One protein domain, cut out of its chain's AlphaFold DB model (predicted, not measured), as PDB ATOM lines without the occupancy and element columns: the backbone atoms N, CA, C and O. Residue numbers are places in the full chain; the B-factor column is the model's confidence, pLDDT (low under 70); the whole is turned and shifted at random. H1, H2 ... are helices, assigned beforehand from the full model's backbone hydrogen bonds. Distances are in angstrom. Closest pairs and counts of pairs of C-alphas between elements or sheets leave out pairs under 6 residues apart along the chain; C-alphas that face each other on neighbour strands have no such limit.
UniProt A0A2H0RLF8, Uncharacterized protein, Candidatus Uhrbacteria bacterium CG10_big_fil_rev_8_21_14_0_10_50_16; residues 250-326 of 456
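What this domain is: This is residues 250 to 326 of the 456 residues of an uncharacterized protein of Candidatus Uhrbacteria bacterium CG10_big_fil_rev_8_21_14_0_10_50_16 (UniProt A0A2H0RLF8). Two helices, H1 and H3, cross at a steep slant and touch, a third, H2, is near H3 without clearly touching it, and a long looped stretch with no named element, residues 260 to 293, runs from H1 to H2. H1 packs on H3 at a slant, while H2 is near H3 but away from H1. The printed part has 77 residues with three named helices, in the order H1, H2, H3, and no named strand; the class is all helix, though the helices hold 33 of the 77 residues. The whole is compact, with a radius of gyration of the C-alphas of 11.4 A and spans of 31 by 26 by 21 A.

Where its parts are: H1, residues 250 to 259, begins at C-alpha 250 (-0.121, 49.141, 74.494) and is 14.0 A long from first to last C-alpha. Within residues 260 to 293, residues 282 to 283 make a short antiparallel pairing with residues 291 to 292. H2, residues 294 to 303, measures 14.3 A and begins at C-alpha 294 (-18.003, 62.385, 79.204). H3, residues 307 to 319, measures 17.9 A and ends at C-alpha 319 (4.034, 54.635, 79.537).

How they stand to each other: H1 touches H3, which takes part with residues 311 to 316 alone; the closest C-alphas, of Lys 250 and Ala 315, are 4.8 A apart. They run opposite ways at a steep tilt of 57 degrees. H2 and H3 are close but not clearly touching, the closest C-alphas being those of Met 300 and Phe 310 at 7.1 A. They run opposite ways at a steep tilt of 65 degrees. H1 and H2 are apart. In H1, H2 and H3 every O i to N i+4 pair is within hydrogen-bond range.

The domain as a whole: The two farthest C-alphas, of Asp 287 and Lys 304, are 31.5 A apart. The printed part has no cut. The link from H1 to H2 is long, 34 residues, and that from H2 to H3 is tight, 3 residues. The mean pLDDT of the printed part is 75.6, and residues 268 to 270, 278 to 297 and 323 to 324 are under 70.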
ATOM      1  N   LYS A 250       0.825  49.065  75.616       85.25
ATOM      2  CA  LYS A 250      -0.121  49.141  74.494       85.25
ATOM      3  C   LYS A 250      -1.124  48.000  74.545       85.25
ATOM      4  O   LYS A 250      -2.316  48.223  74.332       85.25
ATOM      5  N   LYS A 251      -0.687  46.789  74.888       85.62
ATOM      6  CA  LYS A 251      -1.610  45.664  75.095       85.62
ATOM      7  C   LYS A 251      -2.481  45.839  76.318       85.62
ATOM      8  O   LYS A 251      -3.668  45.544  76.219       85.62
ATOM      9  N   THR A 252      -1.932  46.303  77.438       87.50
ATOM     10  CA  THR A 252      -2.726  46.605  78.636       87.50
ATOM     11  C   THR A 252      -3.806  47.621  78.295       87.50
ATOM     12  O   THR A 252      -4.974  47.398  78.602       87.50
ATOM     13  N   MET A 253      -3.446  48.673  77.557       87.81
ATOM     14  CA  MET A 253      -4.383  49.682  77.077       87.81
ATOM     15  C   MET A 253      -5.423  49.107  76.116       87.81
ATOM     16  O   MET A 253      -6.604  49.411  76.254       87.81
ATOM     17  N   LYS A 254      -5.034  48.231  75.184       88.94
ATOM     18  CA  LYS A 254      -6.000  47.569  74.303       88.94
ATOM     19  C   LYS A 254      -6.960  46.674  75.088       88.94
ATOM     20  O   LYS A 254      -8.165  46.757  74.889       88.94
ATOM     21  N   ARG A 255      -6.448  45.864  76.019       87.31
ATOM     22  CA  ARG A 255      -7.263  44.999  76.885       87.31
ATOM     23  C   ARG A 255      -8.233  45.840  77.711       87.31
ATOM     24  O   ARG A 255      -9.411  45.512  77.788       87.31
ATOM     25  N   PHE A 256      -7.758  46.956  78.260       86.00
ATOM     26  CA  PHE A 256      -8.588  47.936  78.947       86.00
ATOM     27  C   PHE A 256      -9.658  48.534  78.027       86.00
ATOM     28  O   PHE A 256     -10.826  48.609  78.407       86.00
ATOM     29  N   TYR A 257      -9.309  48.887  76.791       85.94
ATOM     30  CA  TYR A 257     -10.275  49.362  75.810       85.94
ATOM     31  C   TYR A 257     -11.347  48.304  75.506       85.94
ATOM     32  O   TYR A 257     -12.533  48.575  75.677       85.94
ATOM     33  N   ASP A 258     -10.954  47.087  75.142       87.00
ATOM     34  CA  ASP A 258     -11.869  46.010  74.745       87.00
ATOM     35  C   ASP A 258     -12.780  45.564  75.903       87.00
ATOM     36  O   ASP A 258     -13.978  45.303  75.725       87.00
ATOM     37  N   ASN A 259     -12.223  45.482  77.116       84.75
ATOM     38  CA  ASN A 259     -12.947  44.998  78.287       84.75
ATOM     39  C   ASN A 259     -13.792  46.061  78.973       84.75
ATOM     40  O   ASN A 259     -14.776  45.684  79.613       84.75
ATOM     41  N   CYS A 260     -13.440  47.338  78.829       81.25
ATOM     42  CA  CYS A 260     -14.111  48.442  79.505       81.25
ATOM     43  C   CYS A 260     -14.676  49.465  78.520       81.25
ATOM     44  O   CYS A 260     -15.890  49.671  78.470       81.25
ATOM     45  N   LEU A 261     -13.821  50.108  77.723       78.06
ATOM     46  CA  LEU A 261     -14.200  51.282  76.924       78.06
ATOM     47  C   LEU A 261     -15.183  50.945  75.802       78.06
ATOM     48  O   LEU A 261     -16.223  51.590  75.688       78.06
ATOM     49  N   ALA A 262     -14.933  49.873  75.052       83.62
ATOM     50  CA  ALA A 262     -15.815  49.388  73.993       83.62
ATOM     51  C   ALA A 262     -17.198  48.947  74.512       83.62
ATOM     52  O   ALA A 262     -18.146  48.812  73.740       83.62
ATOM     53  N   LYS A 263     -17.335  48.735  75.828       83.94
ATOM     54  CA  LYS A 263     -18.563  48.281  76.499       83.94
ATOM     55  C   LYS A 263     -19.248  49.415  77.272       83.94
ATOM     56  O   LYS A 263     -19.866  49.164  78.304       83.94
ATOM     57  N   ASN A 264     -19.143  50.654  76.780       75.44
ATOM     58  CA  ASN A 264     -19.688  51.865  77.415       75.44
ATOM     59  C   ASN A 264     -19.185  52.068  78.860       75.44
ATOM     60  O   ASN A 264     -19.945  52.480  79.738       75.44
ATOM     61  N   GLY A 265     -17.925  51.713  79.130       70.62
ATOM     62  CA  GLY A 265     -17.334  51.788  80.470       70.62
ATOM     63  C   GLY A 265     -17.803  50.691  81.434       70.62
ATOM     64  O   GLY A 265     -17.631  50.796  82.640       70.62
ATOM     65  N   VAL A 266     -18.422  49.610  80.962       74.06
ATOM     66  CA  VAL A 266     -18.731  48.470  81.837       74.06
ATOM     67  C   VAL A 266     -17.605  47.444  81.740       74.06
ATOM     68  O   VAL A 266     -17.606  46.595  80.848       74.06
ATOM     69  N   CYS A 267     -16.654  47.506  82.676       75.00
ATOM     70  CA  CYS A 267     -15.617  46.484  82.832       75.00
ATOM     71  C   CYS A 267     -16.227  45.188  83.383       75.00
ATOM     72  O   CYS A 267     -16.750  45.181  84.492       75.00
ATOM     73  N   ARG A 268     -16.161  44.085  82.627       63.38
ATOM     74  CA  ARG A 268     -16.655  42.763  83.082       63.38
ATOM     75  C   ARG A 268     -15.585  41.870  83.712       63.38
ATOM     76  O   ARG A 268     -15.903  40.796  84.205       63.38
ATOM     77  N   GLU A 269     -14.334  42.303  83.678       67.88
ATOM     78  CA  GLU A 269     -13.180  41.555  84.172       67.88
ATOM     79  C   GLU A 269     -12.304  42.489  84.995       67.88
ATOM     80  O   GLU A 269     -12.347  43.707  84.785       67.88
ATOM     81  N   ILE A 270     -11.490  41.920  85.893       66.94
ATOM     82  CA  ILE A 270     -10.479  42.662  86.650       66.94
ATOM     83  C   ILE A 270      -9.415  43.142  85.662       66.94
ATOM     84  O   ILE A 270      -8.373  42.523  85.464       66.94
ATOM     85  N   THR A 271      -9.732  44.238  84.986       75.62
ATOM     86  CA  THR A 271      -8.883  44.873  83.997       75.62
ATOM     87  C   THR A 271      -8.292  46.085  84.670       75.62
ATOM     88  O   THR A 271      -9.012  46.970  85.130       75.62
ATOM     89  N   CYS A 272      -6.974  46.096  84.784       79.88
ATOM     90  CA  CYS A 272      -6.308  47.244  85.350       79.88
ATOM     91  C   CYS A 272      -6.491  48.474  84.444       79.88
ATOM     92  O   CYS A 272      -6.424  48.356  83.223       79.88
ATOM     93  N   ASN A 273      -6.701  49.643  85.056       82.81
ATOM     94  CA  ASN A 273      -6.693  50.930  84.376       82.81
ATOM     95  C   ASN A 273      -5.248  51.449  84.219       82.81
ATOM     96  O   ASN A 273      -4.665  51.854  85.225       82.81
ATOM     97  N   PRO A 274      -4.679  51.501  83.001       81.88
ATOM     98  CA  PRO A 274      -3.311  51.983  82.787       81.88
ATOM     99  C   PRO A 274      -3.199  53.517  82.825       81.88
ATOM    100  O   PRO A 274      -2.103  54.062  82.723       81.88
ATOM    101  N   LEU A 275      -4.315  54.243  82.957       81.31
ATOM    102  CA  LEU A 275      -4.337  55.699  82.837       81.31
ATOM    103  C   LEU A 275      -3.945  56.412  84.146       81.31
ATOM    104  O   LEU A 275      -4.447  56.028  85.208       81.31
ATOM    105  N   PRO A 276      -3.139  57.493  84.080       73.56
ATOM    106  CA  PRO A 276      -2.752  58.290  85.251       73.56
ATOM    107  C   PRO A 276      -3.949  58.910  85.984       73.56
ATOM    108  O   PRO A 276      -4.992  59.151  85.374       73.56
ATOM    109  N   ASP A 277      -3.776  59.285  87.255       70.94
ATOM    110  CA  ASP A 277      -4.800  59.973  88.061       70.94
ATOM    111  C   ASP A 277      -5.263  61.292  87.428       70.94
ATOM    112  O   ASP A 277      -6.435  61.658  87.482       70.94
ATOM    113  N   SER A 278      -4.356  62.013  86.768       66.75
ATOM    114  CA  SER A 278      -4.696  63.254  86.050       66.75
ATOM    115  C   SER A 278      -5.691  63.036  84.908       66.75
ATOM    116  O   SER A 278      -6.430  63.950  84.543       66.75
ATOM    117  N   TYR A 279      -5.763  61.810  84.398       65.81
ATOM    118  CA  TYR A 279      -6.729  61.358  83.415       65.81
ATOM    119  C   TYR A 279      -7.833  60.559  84.110       65.81
ATOM    120  O   TYR A 279      -8.163  59.454  83.674       65.81
ATOM    121  N   ASN A 280      -8.398  61.130  85.189       60.19
ATOM    122  CA  ASN A 280      -9.618  60.694  85.886       60.19
ATOM    123  C   ASN A 280     -10.828  60.767  84.947       60.19
ATOM    124  O   ASN A 280     -11.802  61.484  85.153       60.19
ATOM    125  N   TYR A 281     -10.747  60.000  83.875       62.16
ATOM    126  CA  TYR A 281     -11.788  59.802  82.910       62.16
ATOM    127  C   TYR A 281     -12.719  58.700  83.347       62.16
ATOM    128  O   TYR A 281     -13.444  58.202  82.507       62.16
ATOM    129  N   ILE A 282     -12.692  58.284  84.608       61.44
ATOM    130  CA  ILE A 282     -13.397  57.103  85.063       61.44
ATOM    131  C   ILE A 282     -14.102  57.410  86.380       61.44
ATOM    132  O   ILE A 282     -13.451  57.742  87.366       61.44
ATOM    133  N   GLU A 283     -15.424  57.279  86.386       59.81
ATOM    134  CA  GLU A 283     -16.266  57.261  87.580       59.81
ATOM    135  C   GLU A 283     -16.766  55.834  87.829       59.81
ATOM    136  O   GLU A 283     -17.273  55.177  86.922       59.81
ATOM    137  N   GLY A 284     -16.654  55.361  89.068       60.25
ATOM    138  CA  GLY A 284     -17.131  54.042  89.486       60.25
ATOM    139  C   GLY A 284     -16.088  53.263  90.278       60.25
ATOM    140  O   GLY A 284     -14.929  53.670  90.374       60.25
ATOM    141  N   ASP A 285     -16.518  52.154  90.860       59.56
ATOM    142  CA  ASP A 285     -15.673  51.214  91.589       59.56
ATOM    143  C   ASP A 285     -15.693  49.822  90.931       59.56
ATOM    144  O   ASP A 285     -16.301  49.607  89.873       59.56
ATOM    145  N   TYR A 286     -14.983  48.877  91.549       54.38
ATOM    146  CA  TYR A 286     -14.920  47.490  91.092       54.38
ATOM    147  C   TYR A 286     -16.299  46.805  91.031       54.38
ATOM    148  O   TYR A 286     -16.479  45.926  90.190       54.38
ATOM    149  N   ASP A 287     -17.262  47.219  91.859       53.59
ATOM    150  CA  ASP A 287     -18.592  46.612  91.963       53.59
ATOM    151  C   ASP A 287     -19.593  47.255  90.987       53.59
ATOM    152  O   ASP A 287     -20.442  46.579  90.403       53.59
ATOM    153  N   SER A 288     -19.491  48.569  90.772       57.97
ATOM    154  CA  SER A 288     -20.396  49.347  89.920       57.97
ATOM    155  C   SER A 288     -19.984  49.376  88.445       57.97
ATOM    156  O   SER A 288     -20.757  49.836  87.596       57.97
ATOM    157  N   GLY A 289     -18.760  48.936  88.145       56.19
ATOM    158  CA  GLY A 289     -18.112  49.121  86.853       56.19
ATOM    159  C   GLY A 289     -17.584  50.548  86.666       56.19
ATOM    160  O   GLY A 289     -18.116  51.517  87.210       56.19
ATOM    161  N   PHE A 290     -16.523  50.667  85.874       59.50
ATOM    162  CA  PHE A 290     -15.757  51.894  85.643       59.50
ATOM    163  C   PHE A 290     -16.277  52.698  84.441       59.50
ATOM    164  O   PHE A 290     -15.788  52.549  83.320       59.50
ATOM    165  N   LYS A 291     -17.240  53.595  84.651       63.41
ATOM    166  CA  LYS A 291     -17.812  54.412  83.572       63.41
ATOM    167  C   LYS A 291     -16.850  55.493  83.127       63.41
ATOM    168  O   LYS A 291     -16.321  56.230  83.950       63.41
ATOM    169  N   PHE A 292     -16.685  55.652  81.817       63.44
ATOM    170  CA  PHE A 292     -15.906  56.769  81.312       63.44
ATOM    171  C   PHE A 292     -16.649  58.091  81.563       63.44
ATOM    172  O   PHE A 292     -17.842  58.208  81.281       63.44
ATOM    173  N   THR A 293     -15.961  59.102  82.087       66.62
ATOM    174  CA  THR A 293     -16.487  60.466  82.125       66.62
ATOM    175  C   THR A 293     -16.723  60.926  80.694       66.62
ATOM    176  O   THR A 293     -15.970  60.588  79.771       66.62
ATOM    177  N   SER A 294     -17.714  61.792  80.507       63.53
ATOM    178  CA  SER A 294     -18.003  62.385  79.204       63.53
ATOM    179  C   SER A 294     -16.795  63.089  78.570       63.53
ATOM    180  O   SER A 294     -16.808  63.334  77.369       63.53
ATOM    181  N   HIS A 295     -15.759  63.434  79.345       67.44
ATOM    182  CA  HIS A 295     -14.622  64.212  78.868       67.44
ATOM    183  C   HIS A 295     -13.706  63.435  77.912       67.44
ATOM    184  O   HIS A 295     -13.381  63.960  76.850       67.44
ATOM    185  N   ALA A 296     -13.341  62.183  78.197       67.12
ATOM    186  CA  ALA A 296     -12.476  61.452  77.265       67.12
ATOM    187  C   ALA A 296     -13.215  60.885  76.054       67.12
ATOM    188  O   ALA A 296     -12.645  60.860  74.965       67.12
ATOM    189  N   GLU A 297     -14.498  60.535  76.181       68.81
ATOM    190  CA  GLU A 297     -15.319  60.279  74.993       68.81
ATOM    191  C   GLU A 297     -15.403  61.521  74.091       68.81
ATOM    192  O   GLU A 297     -15.392  61.410  72.863       68.81
ATOM    193  N   GLN A 298     -15.486  62.717  74.687       74.50
ATOM    194  CA  GLN A 298     -15.448  63.977  73.947       74.50
ATOM    195  C   GLN A 298     -14.084  64.207  73.298       74.50
ATOM    196  O   GLN A 298     -14.064  64.609  72.141       74.50
ATOM    197  N   GLU A 299     -12.970  63.916  73.971       74.56
ATOM    198  CA  GLU A 299     -11.628  64.036  73.384       74.56
ATOM    199  C   GLU A 299     -11.414  63.060  72.219       74.56
ATOM    200  O   GLU A 299     -10.945  63.481  71.161       74.56
ATOM    201  N   MET A 300     -11.859  61.803  72.339       74.31
ATOM    202  CA  MET A 300     -11.862  60.844  71.223       74.31
ATOM    203  C   MET A 300     -12.634  61.388  70.018       74.31
ATOM    204  O   MET A 300     -12.121  61.431  68.897       74.31
ATOM    205  N   LYS A 301     -13.865  61.863  70.255       81.31
ATOM    206  CA  LYS A 301     -14.717  62.444  69.206       81.31
ATOM    207  C   LYS A 301     -14.121  63.731  68.628       81.31
ATOM    208  O   LYS A 301     -14.232  63.961  67.425       81.31
ATOM    209  N   ARG A 302     -13.481  64.561  69.459       85.12
ATOM    210  CA  ARG A 302     -12.850  65.831  69.071       85.12
ATOM    211  C   ARG A 302     -11.640  65.598  68.174       85.12
ATOM    212  O   ARG A 302     -11.488  66.304  67.180       85.12
ATOM    213  N   LEU A 303     -10.805  64.620  68.516       87.12
ATOM    214  CA  LEU A 303      -9.583  64.289  67.785       87.12
ATOM    215  C   LEU A 303      -9.832  63.395  66.562       87.12
ATOM    216  O   LEU A 303      -8.948  63.282  65.720       87.12
ATOM    217  N   LYS A 304     -11.038  62.819  66.424       90.38
ATOM    218  CA  LYS A 304     -11.415  61.904  65.328       90.38
ATOM    219  C   LYS A 304     -10.448  60.722  65.187       90.38
ATOM    220  O   LYS A 304     -10.172  60.289  64.071       90.38
ATOM    221  N   LEU A 305      -9.936  60.237  66.316       87.62
ATOM    222  CA  LEU A 305      -9.041  59.087  66.347       87.62
ATOM    223  C   LEU A 305      -9.845  57.809  66.122       87.62
ATOM    224  O   LEU A 305     -10.947  57.665  66.661       87.62
ATOM    225  N   ASP A 306      -9.289  56.886  65.345       88.56
ATOM    226  CA  ASP A 306      -9.766  55.506  65.338       88.56
ATOM    227  C   ASP A 306      -9.345  54.760  66.621       88.56
ATOM    228  O   ASP A 306      -8.611  55.287  67.463       88.56
ATOM    229  N   GLU A 307      -9.846  53.535  66.801       84.19
ATOM    230  CA  GLU A 307      -9.546  52.701  67.972       84.19
ATOM    231  C   GLU A 307      -8.040  52.516  68.190       84.19
ATOM    232  O   GLU A 307      -7.557  52.675  69.309       84.19
ATOM    233  N   ASN A 308      -7.288  52.216  67.130       87.69
ATOM    234  CA  ASN A 308      -5.861  51.933  67.238       87.69
ATOM    235  C   ASN A 308      -5.084  53.203  67.583       87.69
ATOM    236  O   ASN A 308      -4.238  53.178  68.471       87.69
ATOM    237  N   GLN A 309      -5.419  54.322  66.940       88.69
ATOM    238  CA  GLN A 309      -4.836  55.630  67.229       88.69
ATOM    239  C   GLN A 309      -5.119  56.076  68.664       88.69
ATOM    240  O   GLN A 309      -4.257  56.665  69.317       88.69
ATOM    241  N   PHE A 310      -6.318  55.791  69.170       84.56
ATOM    242  CA  PHE A 310      -6.664  56.072  70.553       84.56
ATOM    243  C   PHE A 310      -5.885  55.181  71.526       84.56
ATOM    244  O   PHE A 310      -5.298  55.695  72.476       84.56
ATOM    245  N   VAL A 311      -5.828  53.868  71.282       85.44
ATOM    246  CA  VAL A 311      -5.038  52.931  72.096       85.44
ATOM    247  C   VAL A 311      -3.565  53.336  72.109       85.44
ATOM    248  O   VAL A 311      -2.969  53.364  73.180       85.44
ATOM    249  N   ASP A 312      -2.996  53.714  70.964       86.62
ATOM    250  CA  ASP A 312      -1.607  54.168  70.854       86.62
ATOM    251  C   ASP A 312      -1.353  55.462  71.630       86.62
ATOM    252  O   ASP A 312      -0.389  55.548  72.395       86.62
ATOM    253  N   LEU A 313      -2.244  56.448  71.494       85.25
ATOM    254  CA  LEU A 313      -2.160  57.696  72.247       85.25
ATOM    255  C   LEU A 313      -2.190  57.428  73.756       85.25
ATOM    256  O   LEU A 313      -1.338  57.918  74.498       85.25
ATOM    257  N   MET A 314      -3.158  56.635  74.215       81.75
ATOM    258  CA  MET A 314      -3.347  56.368  75.639       81.75
ATOM    259  C   MET A 314      -2.241  55.481  76.214       81.75
ATOM    260  O   MET A 314      -1.803  55.716  77.337       81.75
ATOM    261  N   ALA A 315      -1.724  54.526  75.439       84.56
ATOM    262  CA  ALA A 315      -0.566  53.724  75.819       84.56
ATOM    263  C   ALA A 315       0.696  54.583  75.965       84.56
ATOM    264  O   ALA A 315       1.451  54.403  76.917       84.56
ATOM    265  N   GLY A 316       0.902  55.554  75.069       82.50
ATOM    266  CA  GLY A 316       1.995  56.522  75.182       82.50
ATOM    267  C   GLY A 316       1.885  57.380  76.445       82.50
ATOM    268  O   GLY A 316       2.879  57.598  77.139       82.50
ATOM    269  N   LEU A 317       0.669  57.815  76.789       80.00
ATOM    270  CA  LEU A 317       0.402  58.555  78.027       80.00
ATOM    271  C   LEU A 317       0.618  57.697  79.282       80.00
ATOM    272  O   LEU A 317       1.224  58.173  80.240       80.00
ATOM    273  N   ALA A 318       0.164  56.442  79.268       77.81
ATOM    274  CA  ALA A 318       0.369  55.484  80.354       77.81
ATOM    275  C   ALA A 318       1.861  55.184  80.567       77.81
ATOM    276  O   ALA A 318       2.364  55.281  81.685       77.81
ATOM    277  N   ALA A 319       2.601  54.920  79.487       78.62
ATOM    278  CA  ALA A 319       4.034  54.635  79.537       78.62
ATOM    279  C   ALA A 319       4.865  55.823  80.053       78.62
ATOM    280  O   ALA A 319       5.876  55.621  80.729       78.62
ATOM    281  N   GLY A 320       4.442  57.055  79.745       75.12
ATOM    282  CA  GLY A 320       5.072  58.289  80.226       75.12
ATOM    283  C   GLY A 320       4.708  58.673  81.664       75.12
ATOM    284  O   GLY A 320       5.295  59.607  82.211       75.12
ATOM    285  N   SER A 321       3.751  57.977  82.282       72.50
ATOM    286  CA  SER A 321       3.311  58.245  83.647       72.50
ATOM    287  C   SER A 321       4.322  57.760  84.678       72.50
ATOM    288  O   SER A 321       4.793  56.622  84.632       72.50
ATOM    289  N   THR A 322       4.599  58.591  85.682       72.06
ATOM    290  CA  THR A 322       5.281  58.146  86.908       72.06
ATOM    291  C   THR A 322       4.364  57.304  87.796       72.06
ATOM    292  O   THR A 322       4.836  56.513  88.607       72.06
ATOM    293  N   GLU A 323       3.052  57.457  87.633       68.12
ATOM    294  CA  GLU A 323       2.016  56.704  88.333       68.12
ATOM    295  C   GLU A 323       1.619  55.505  87.470       68.12
ATOM    296  O   GLU A 323       0.639  55.551  86.722       68.12
ATOM    297  N   ARG A 324       2.412  54.430  87.527       67.81
ATOM    298  CA  ARG A 324       2.020  53.161  86.907       67.81
ATOM    299  C   ARG A 324       0.942  52.513  87.764       67.81
ATOM    300  O   ARG A 324       1.208  52.003  88.854       67.81
ATOM    301  N   ARG A 325      -0.296  52.570  87.277       75.62
ATOM    302  CA  ARG A 325      -1.454  51.958  87.938       75.62
ATOM    303  C   ARG A 325      -1.583  50.473  87.652       75.62
ATOM    304  O   ARG A 325      -2.168  49.768  88.466       75.62
ATOM    305  N   CYS A 326      -1.021  50.007  86.537       85.00
ATOM    306  CA  CYS A 326      -0.985  48.597  86.195       85.00
ATOM    307  C   CYS A 326       0.312  47.962  86.634       85.00
ATOM    308  O   CYS A 326       1.350  48.200  86.019       85.00
TER     309      CYS A 326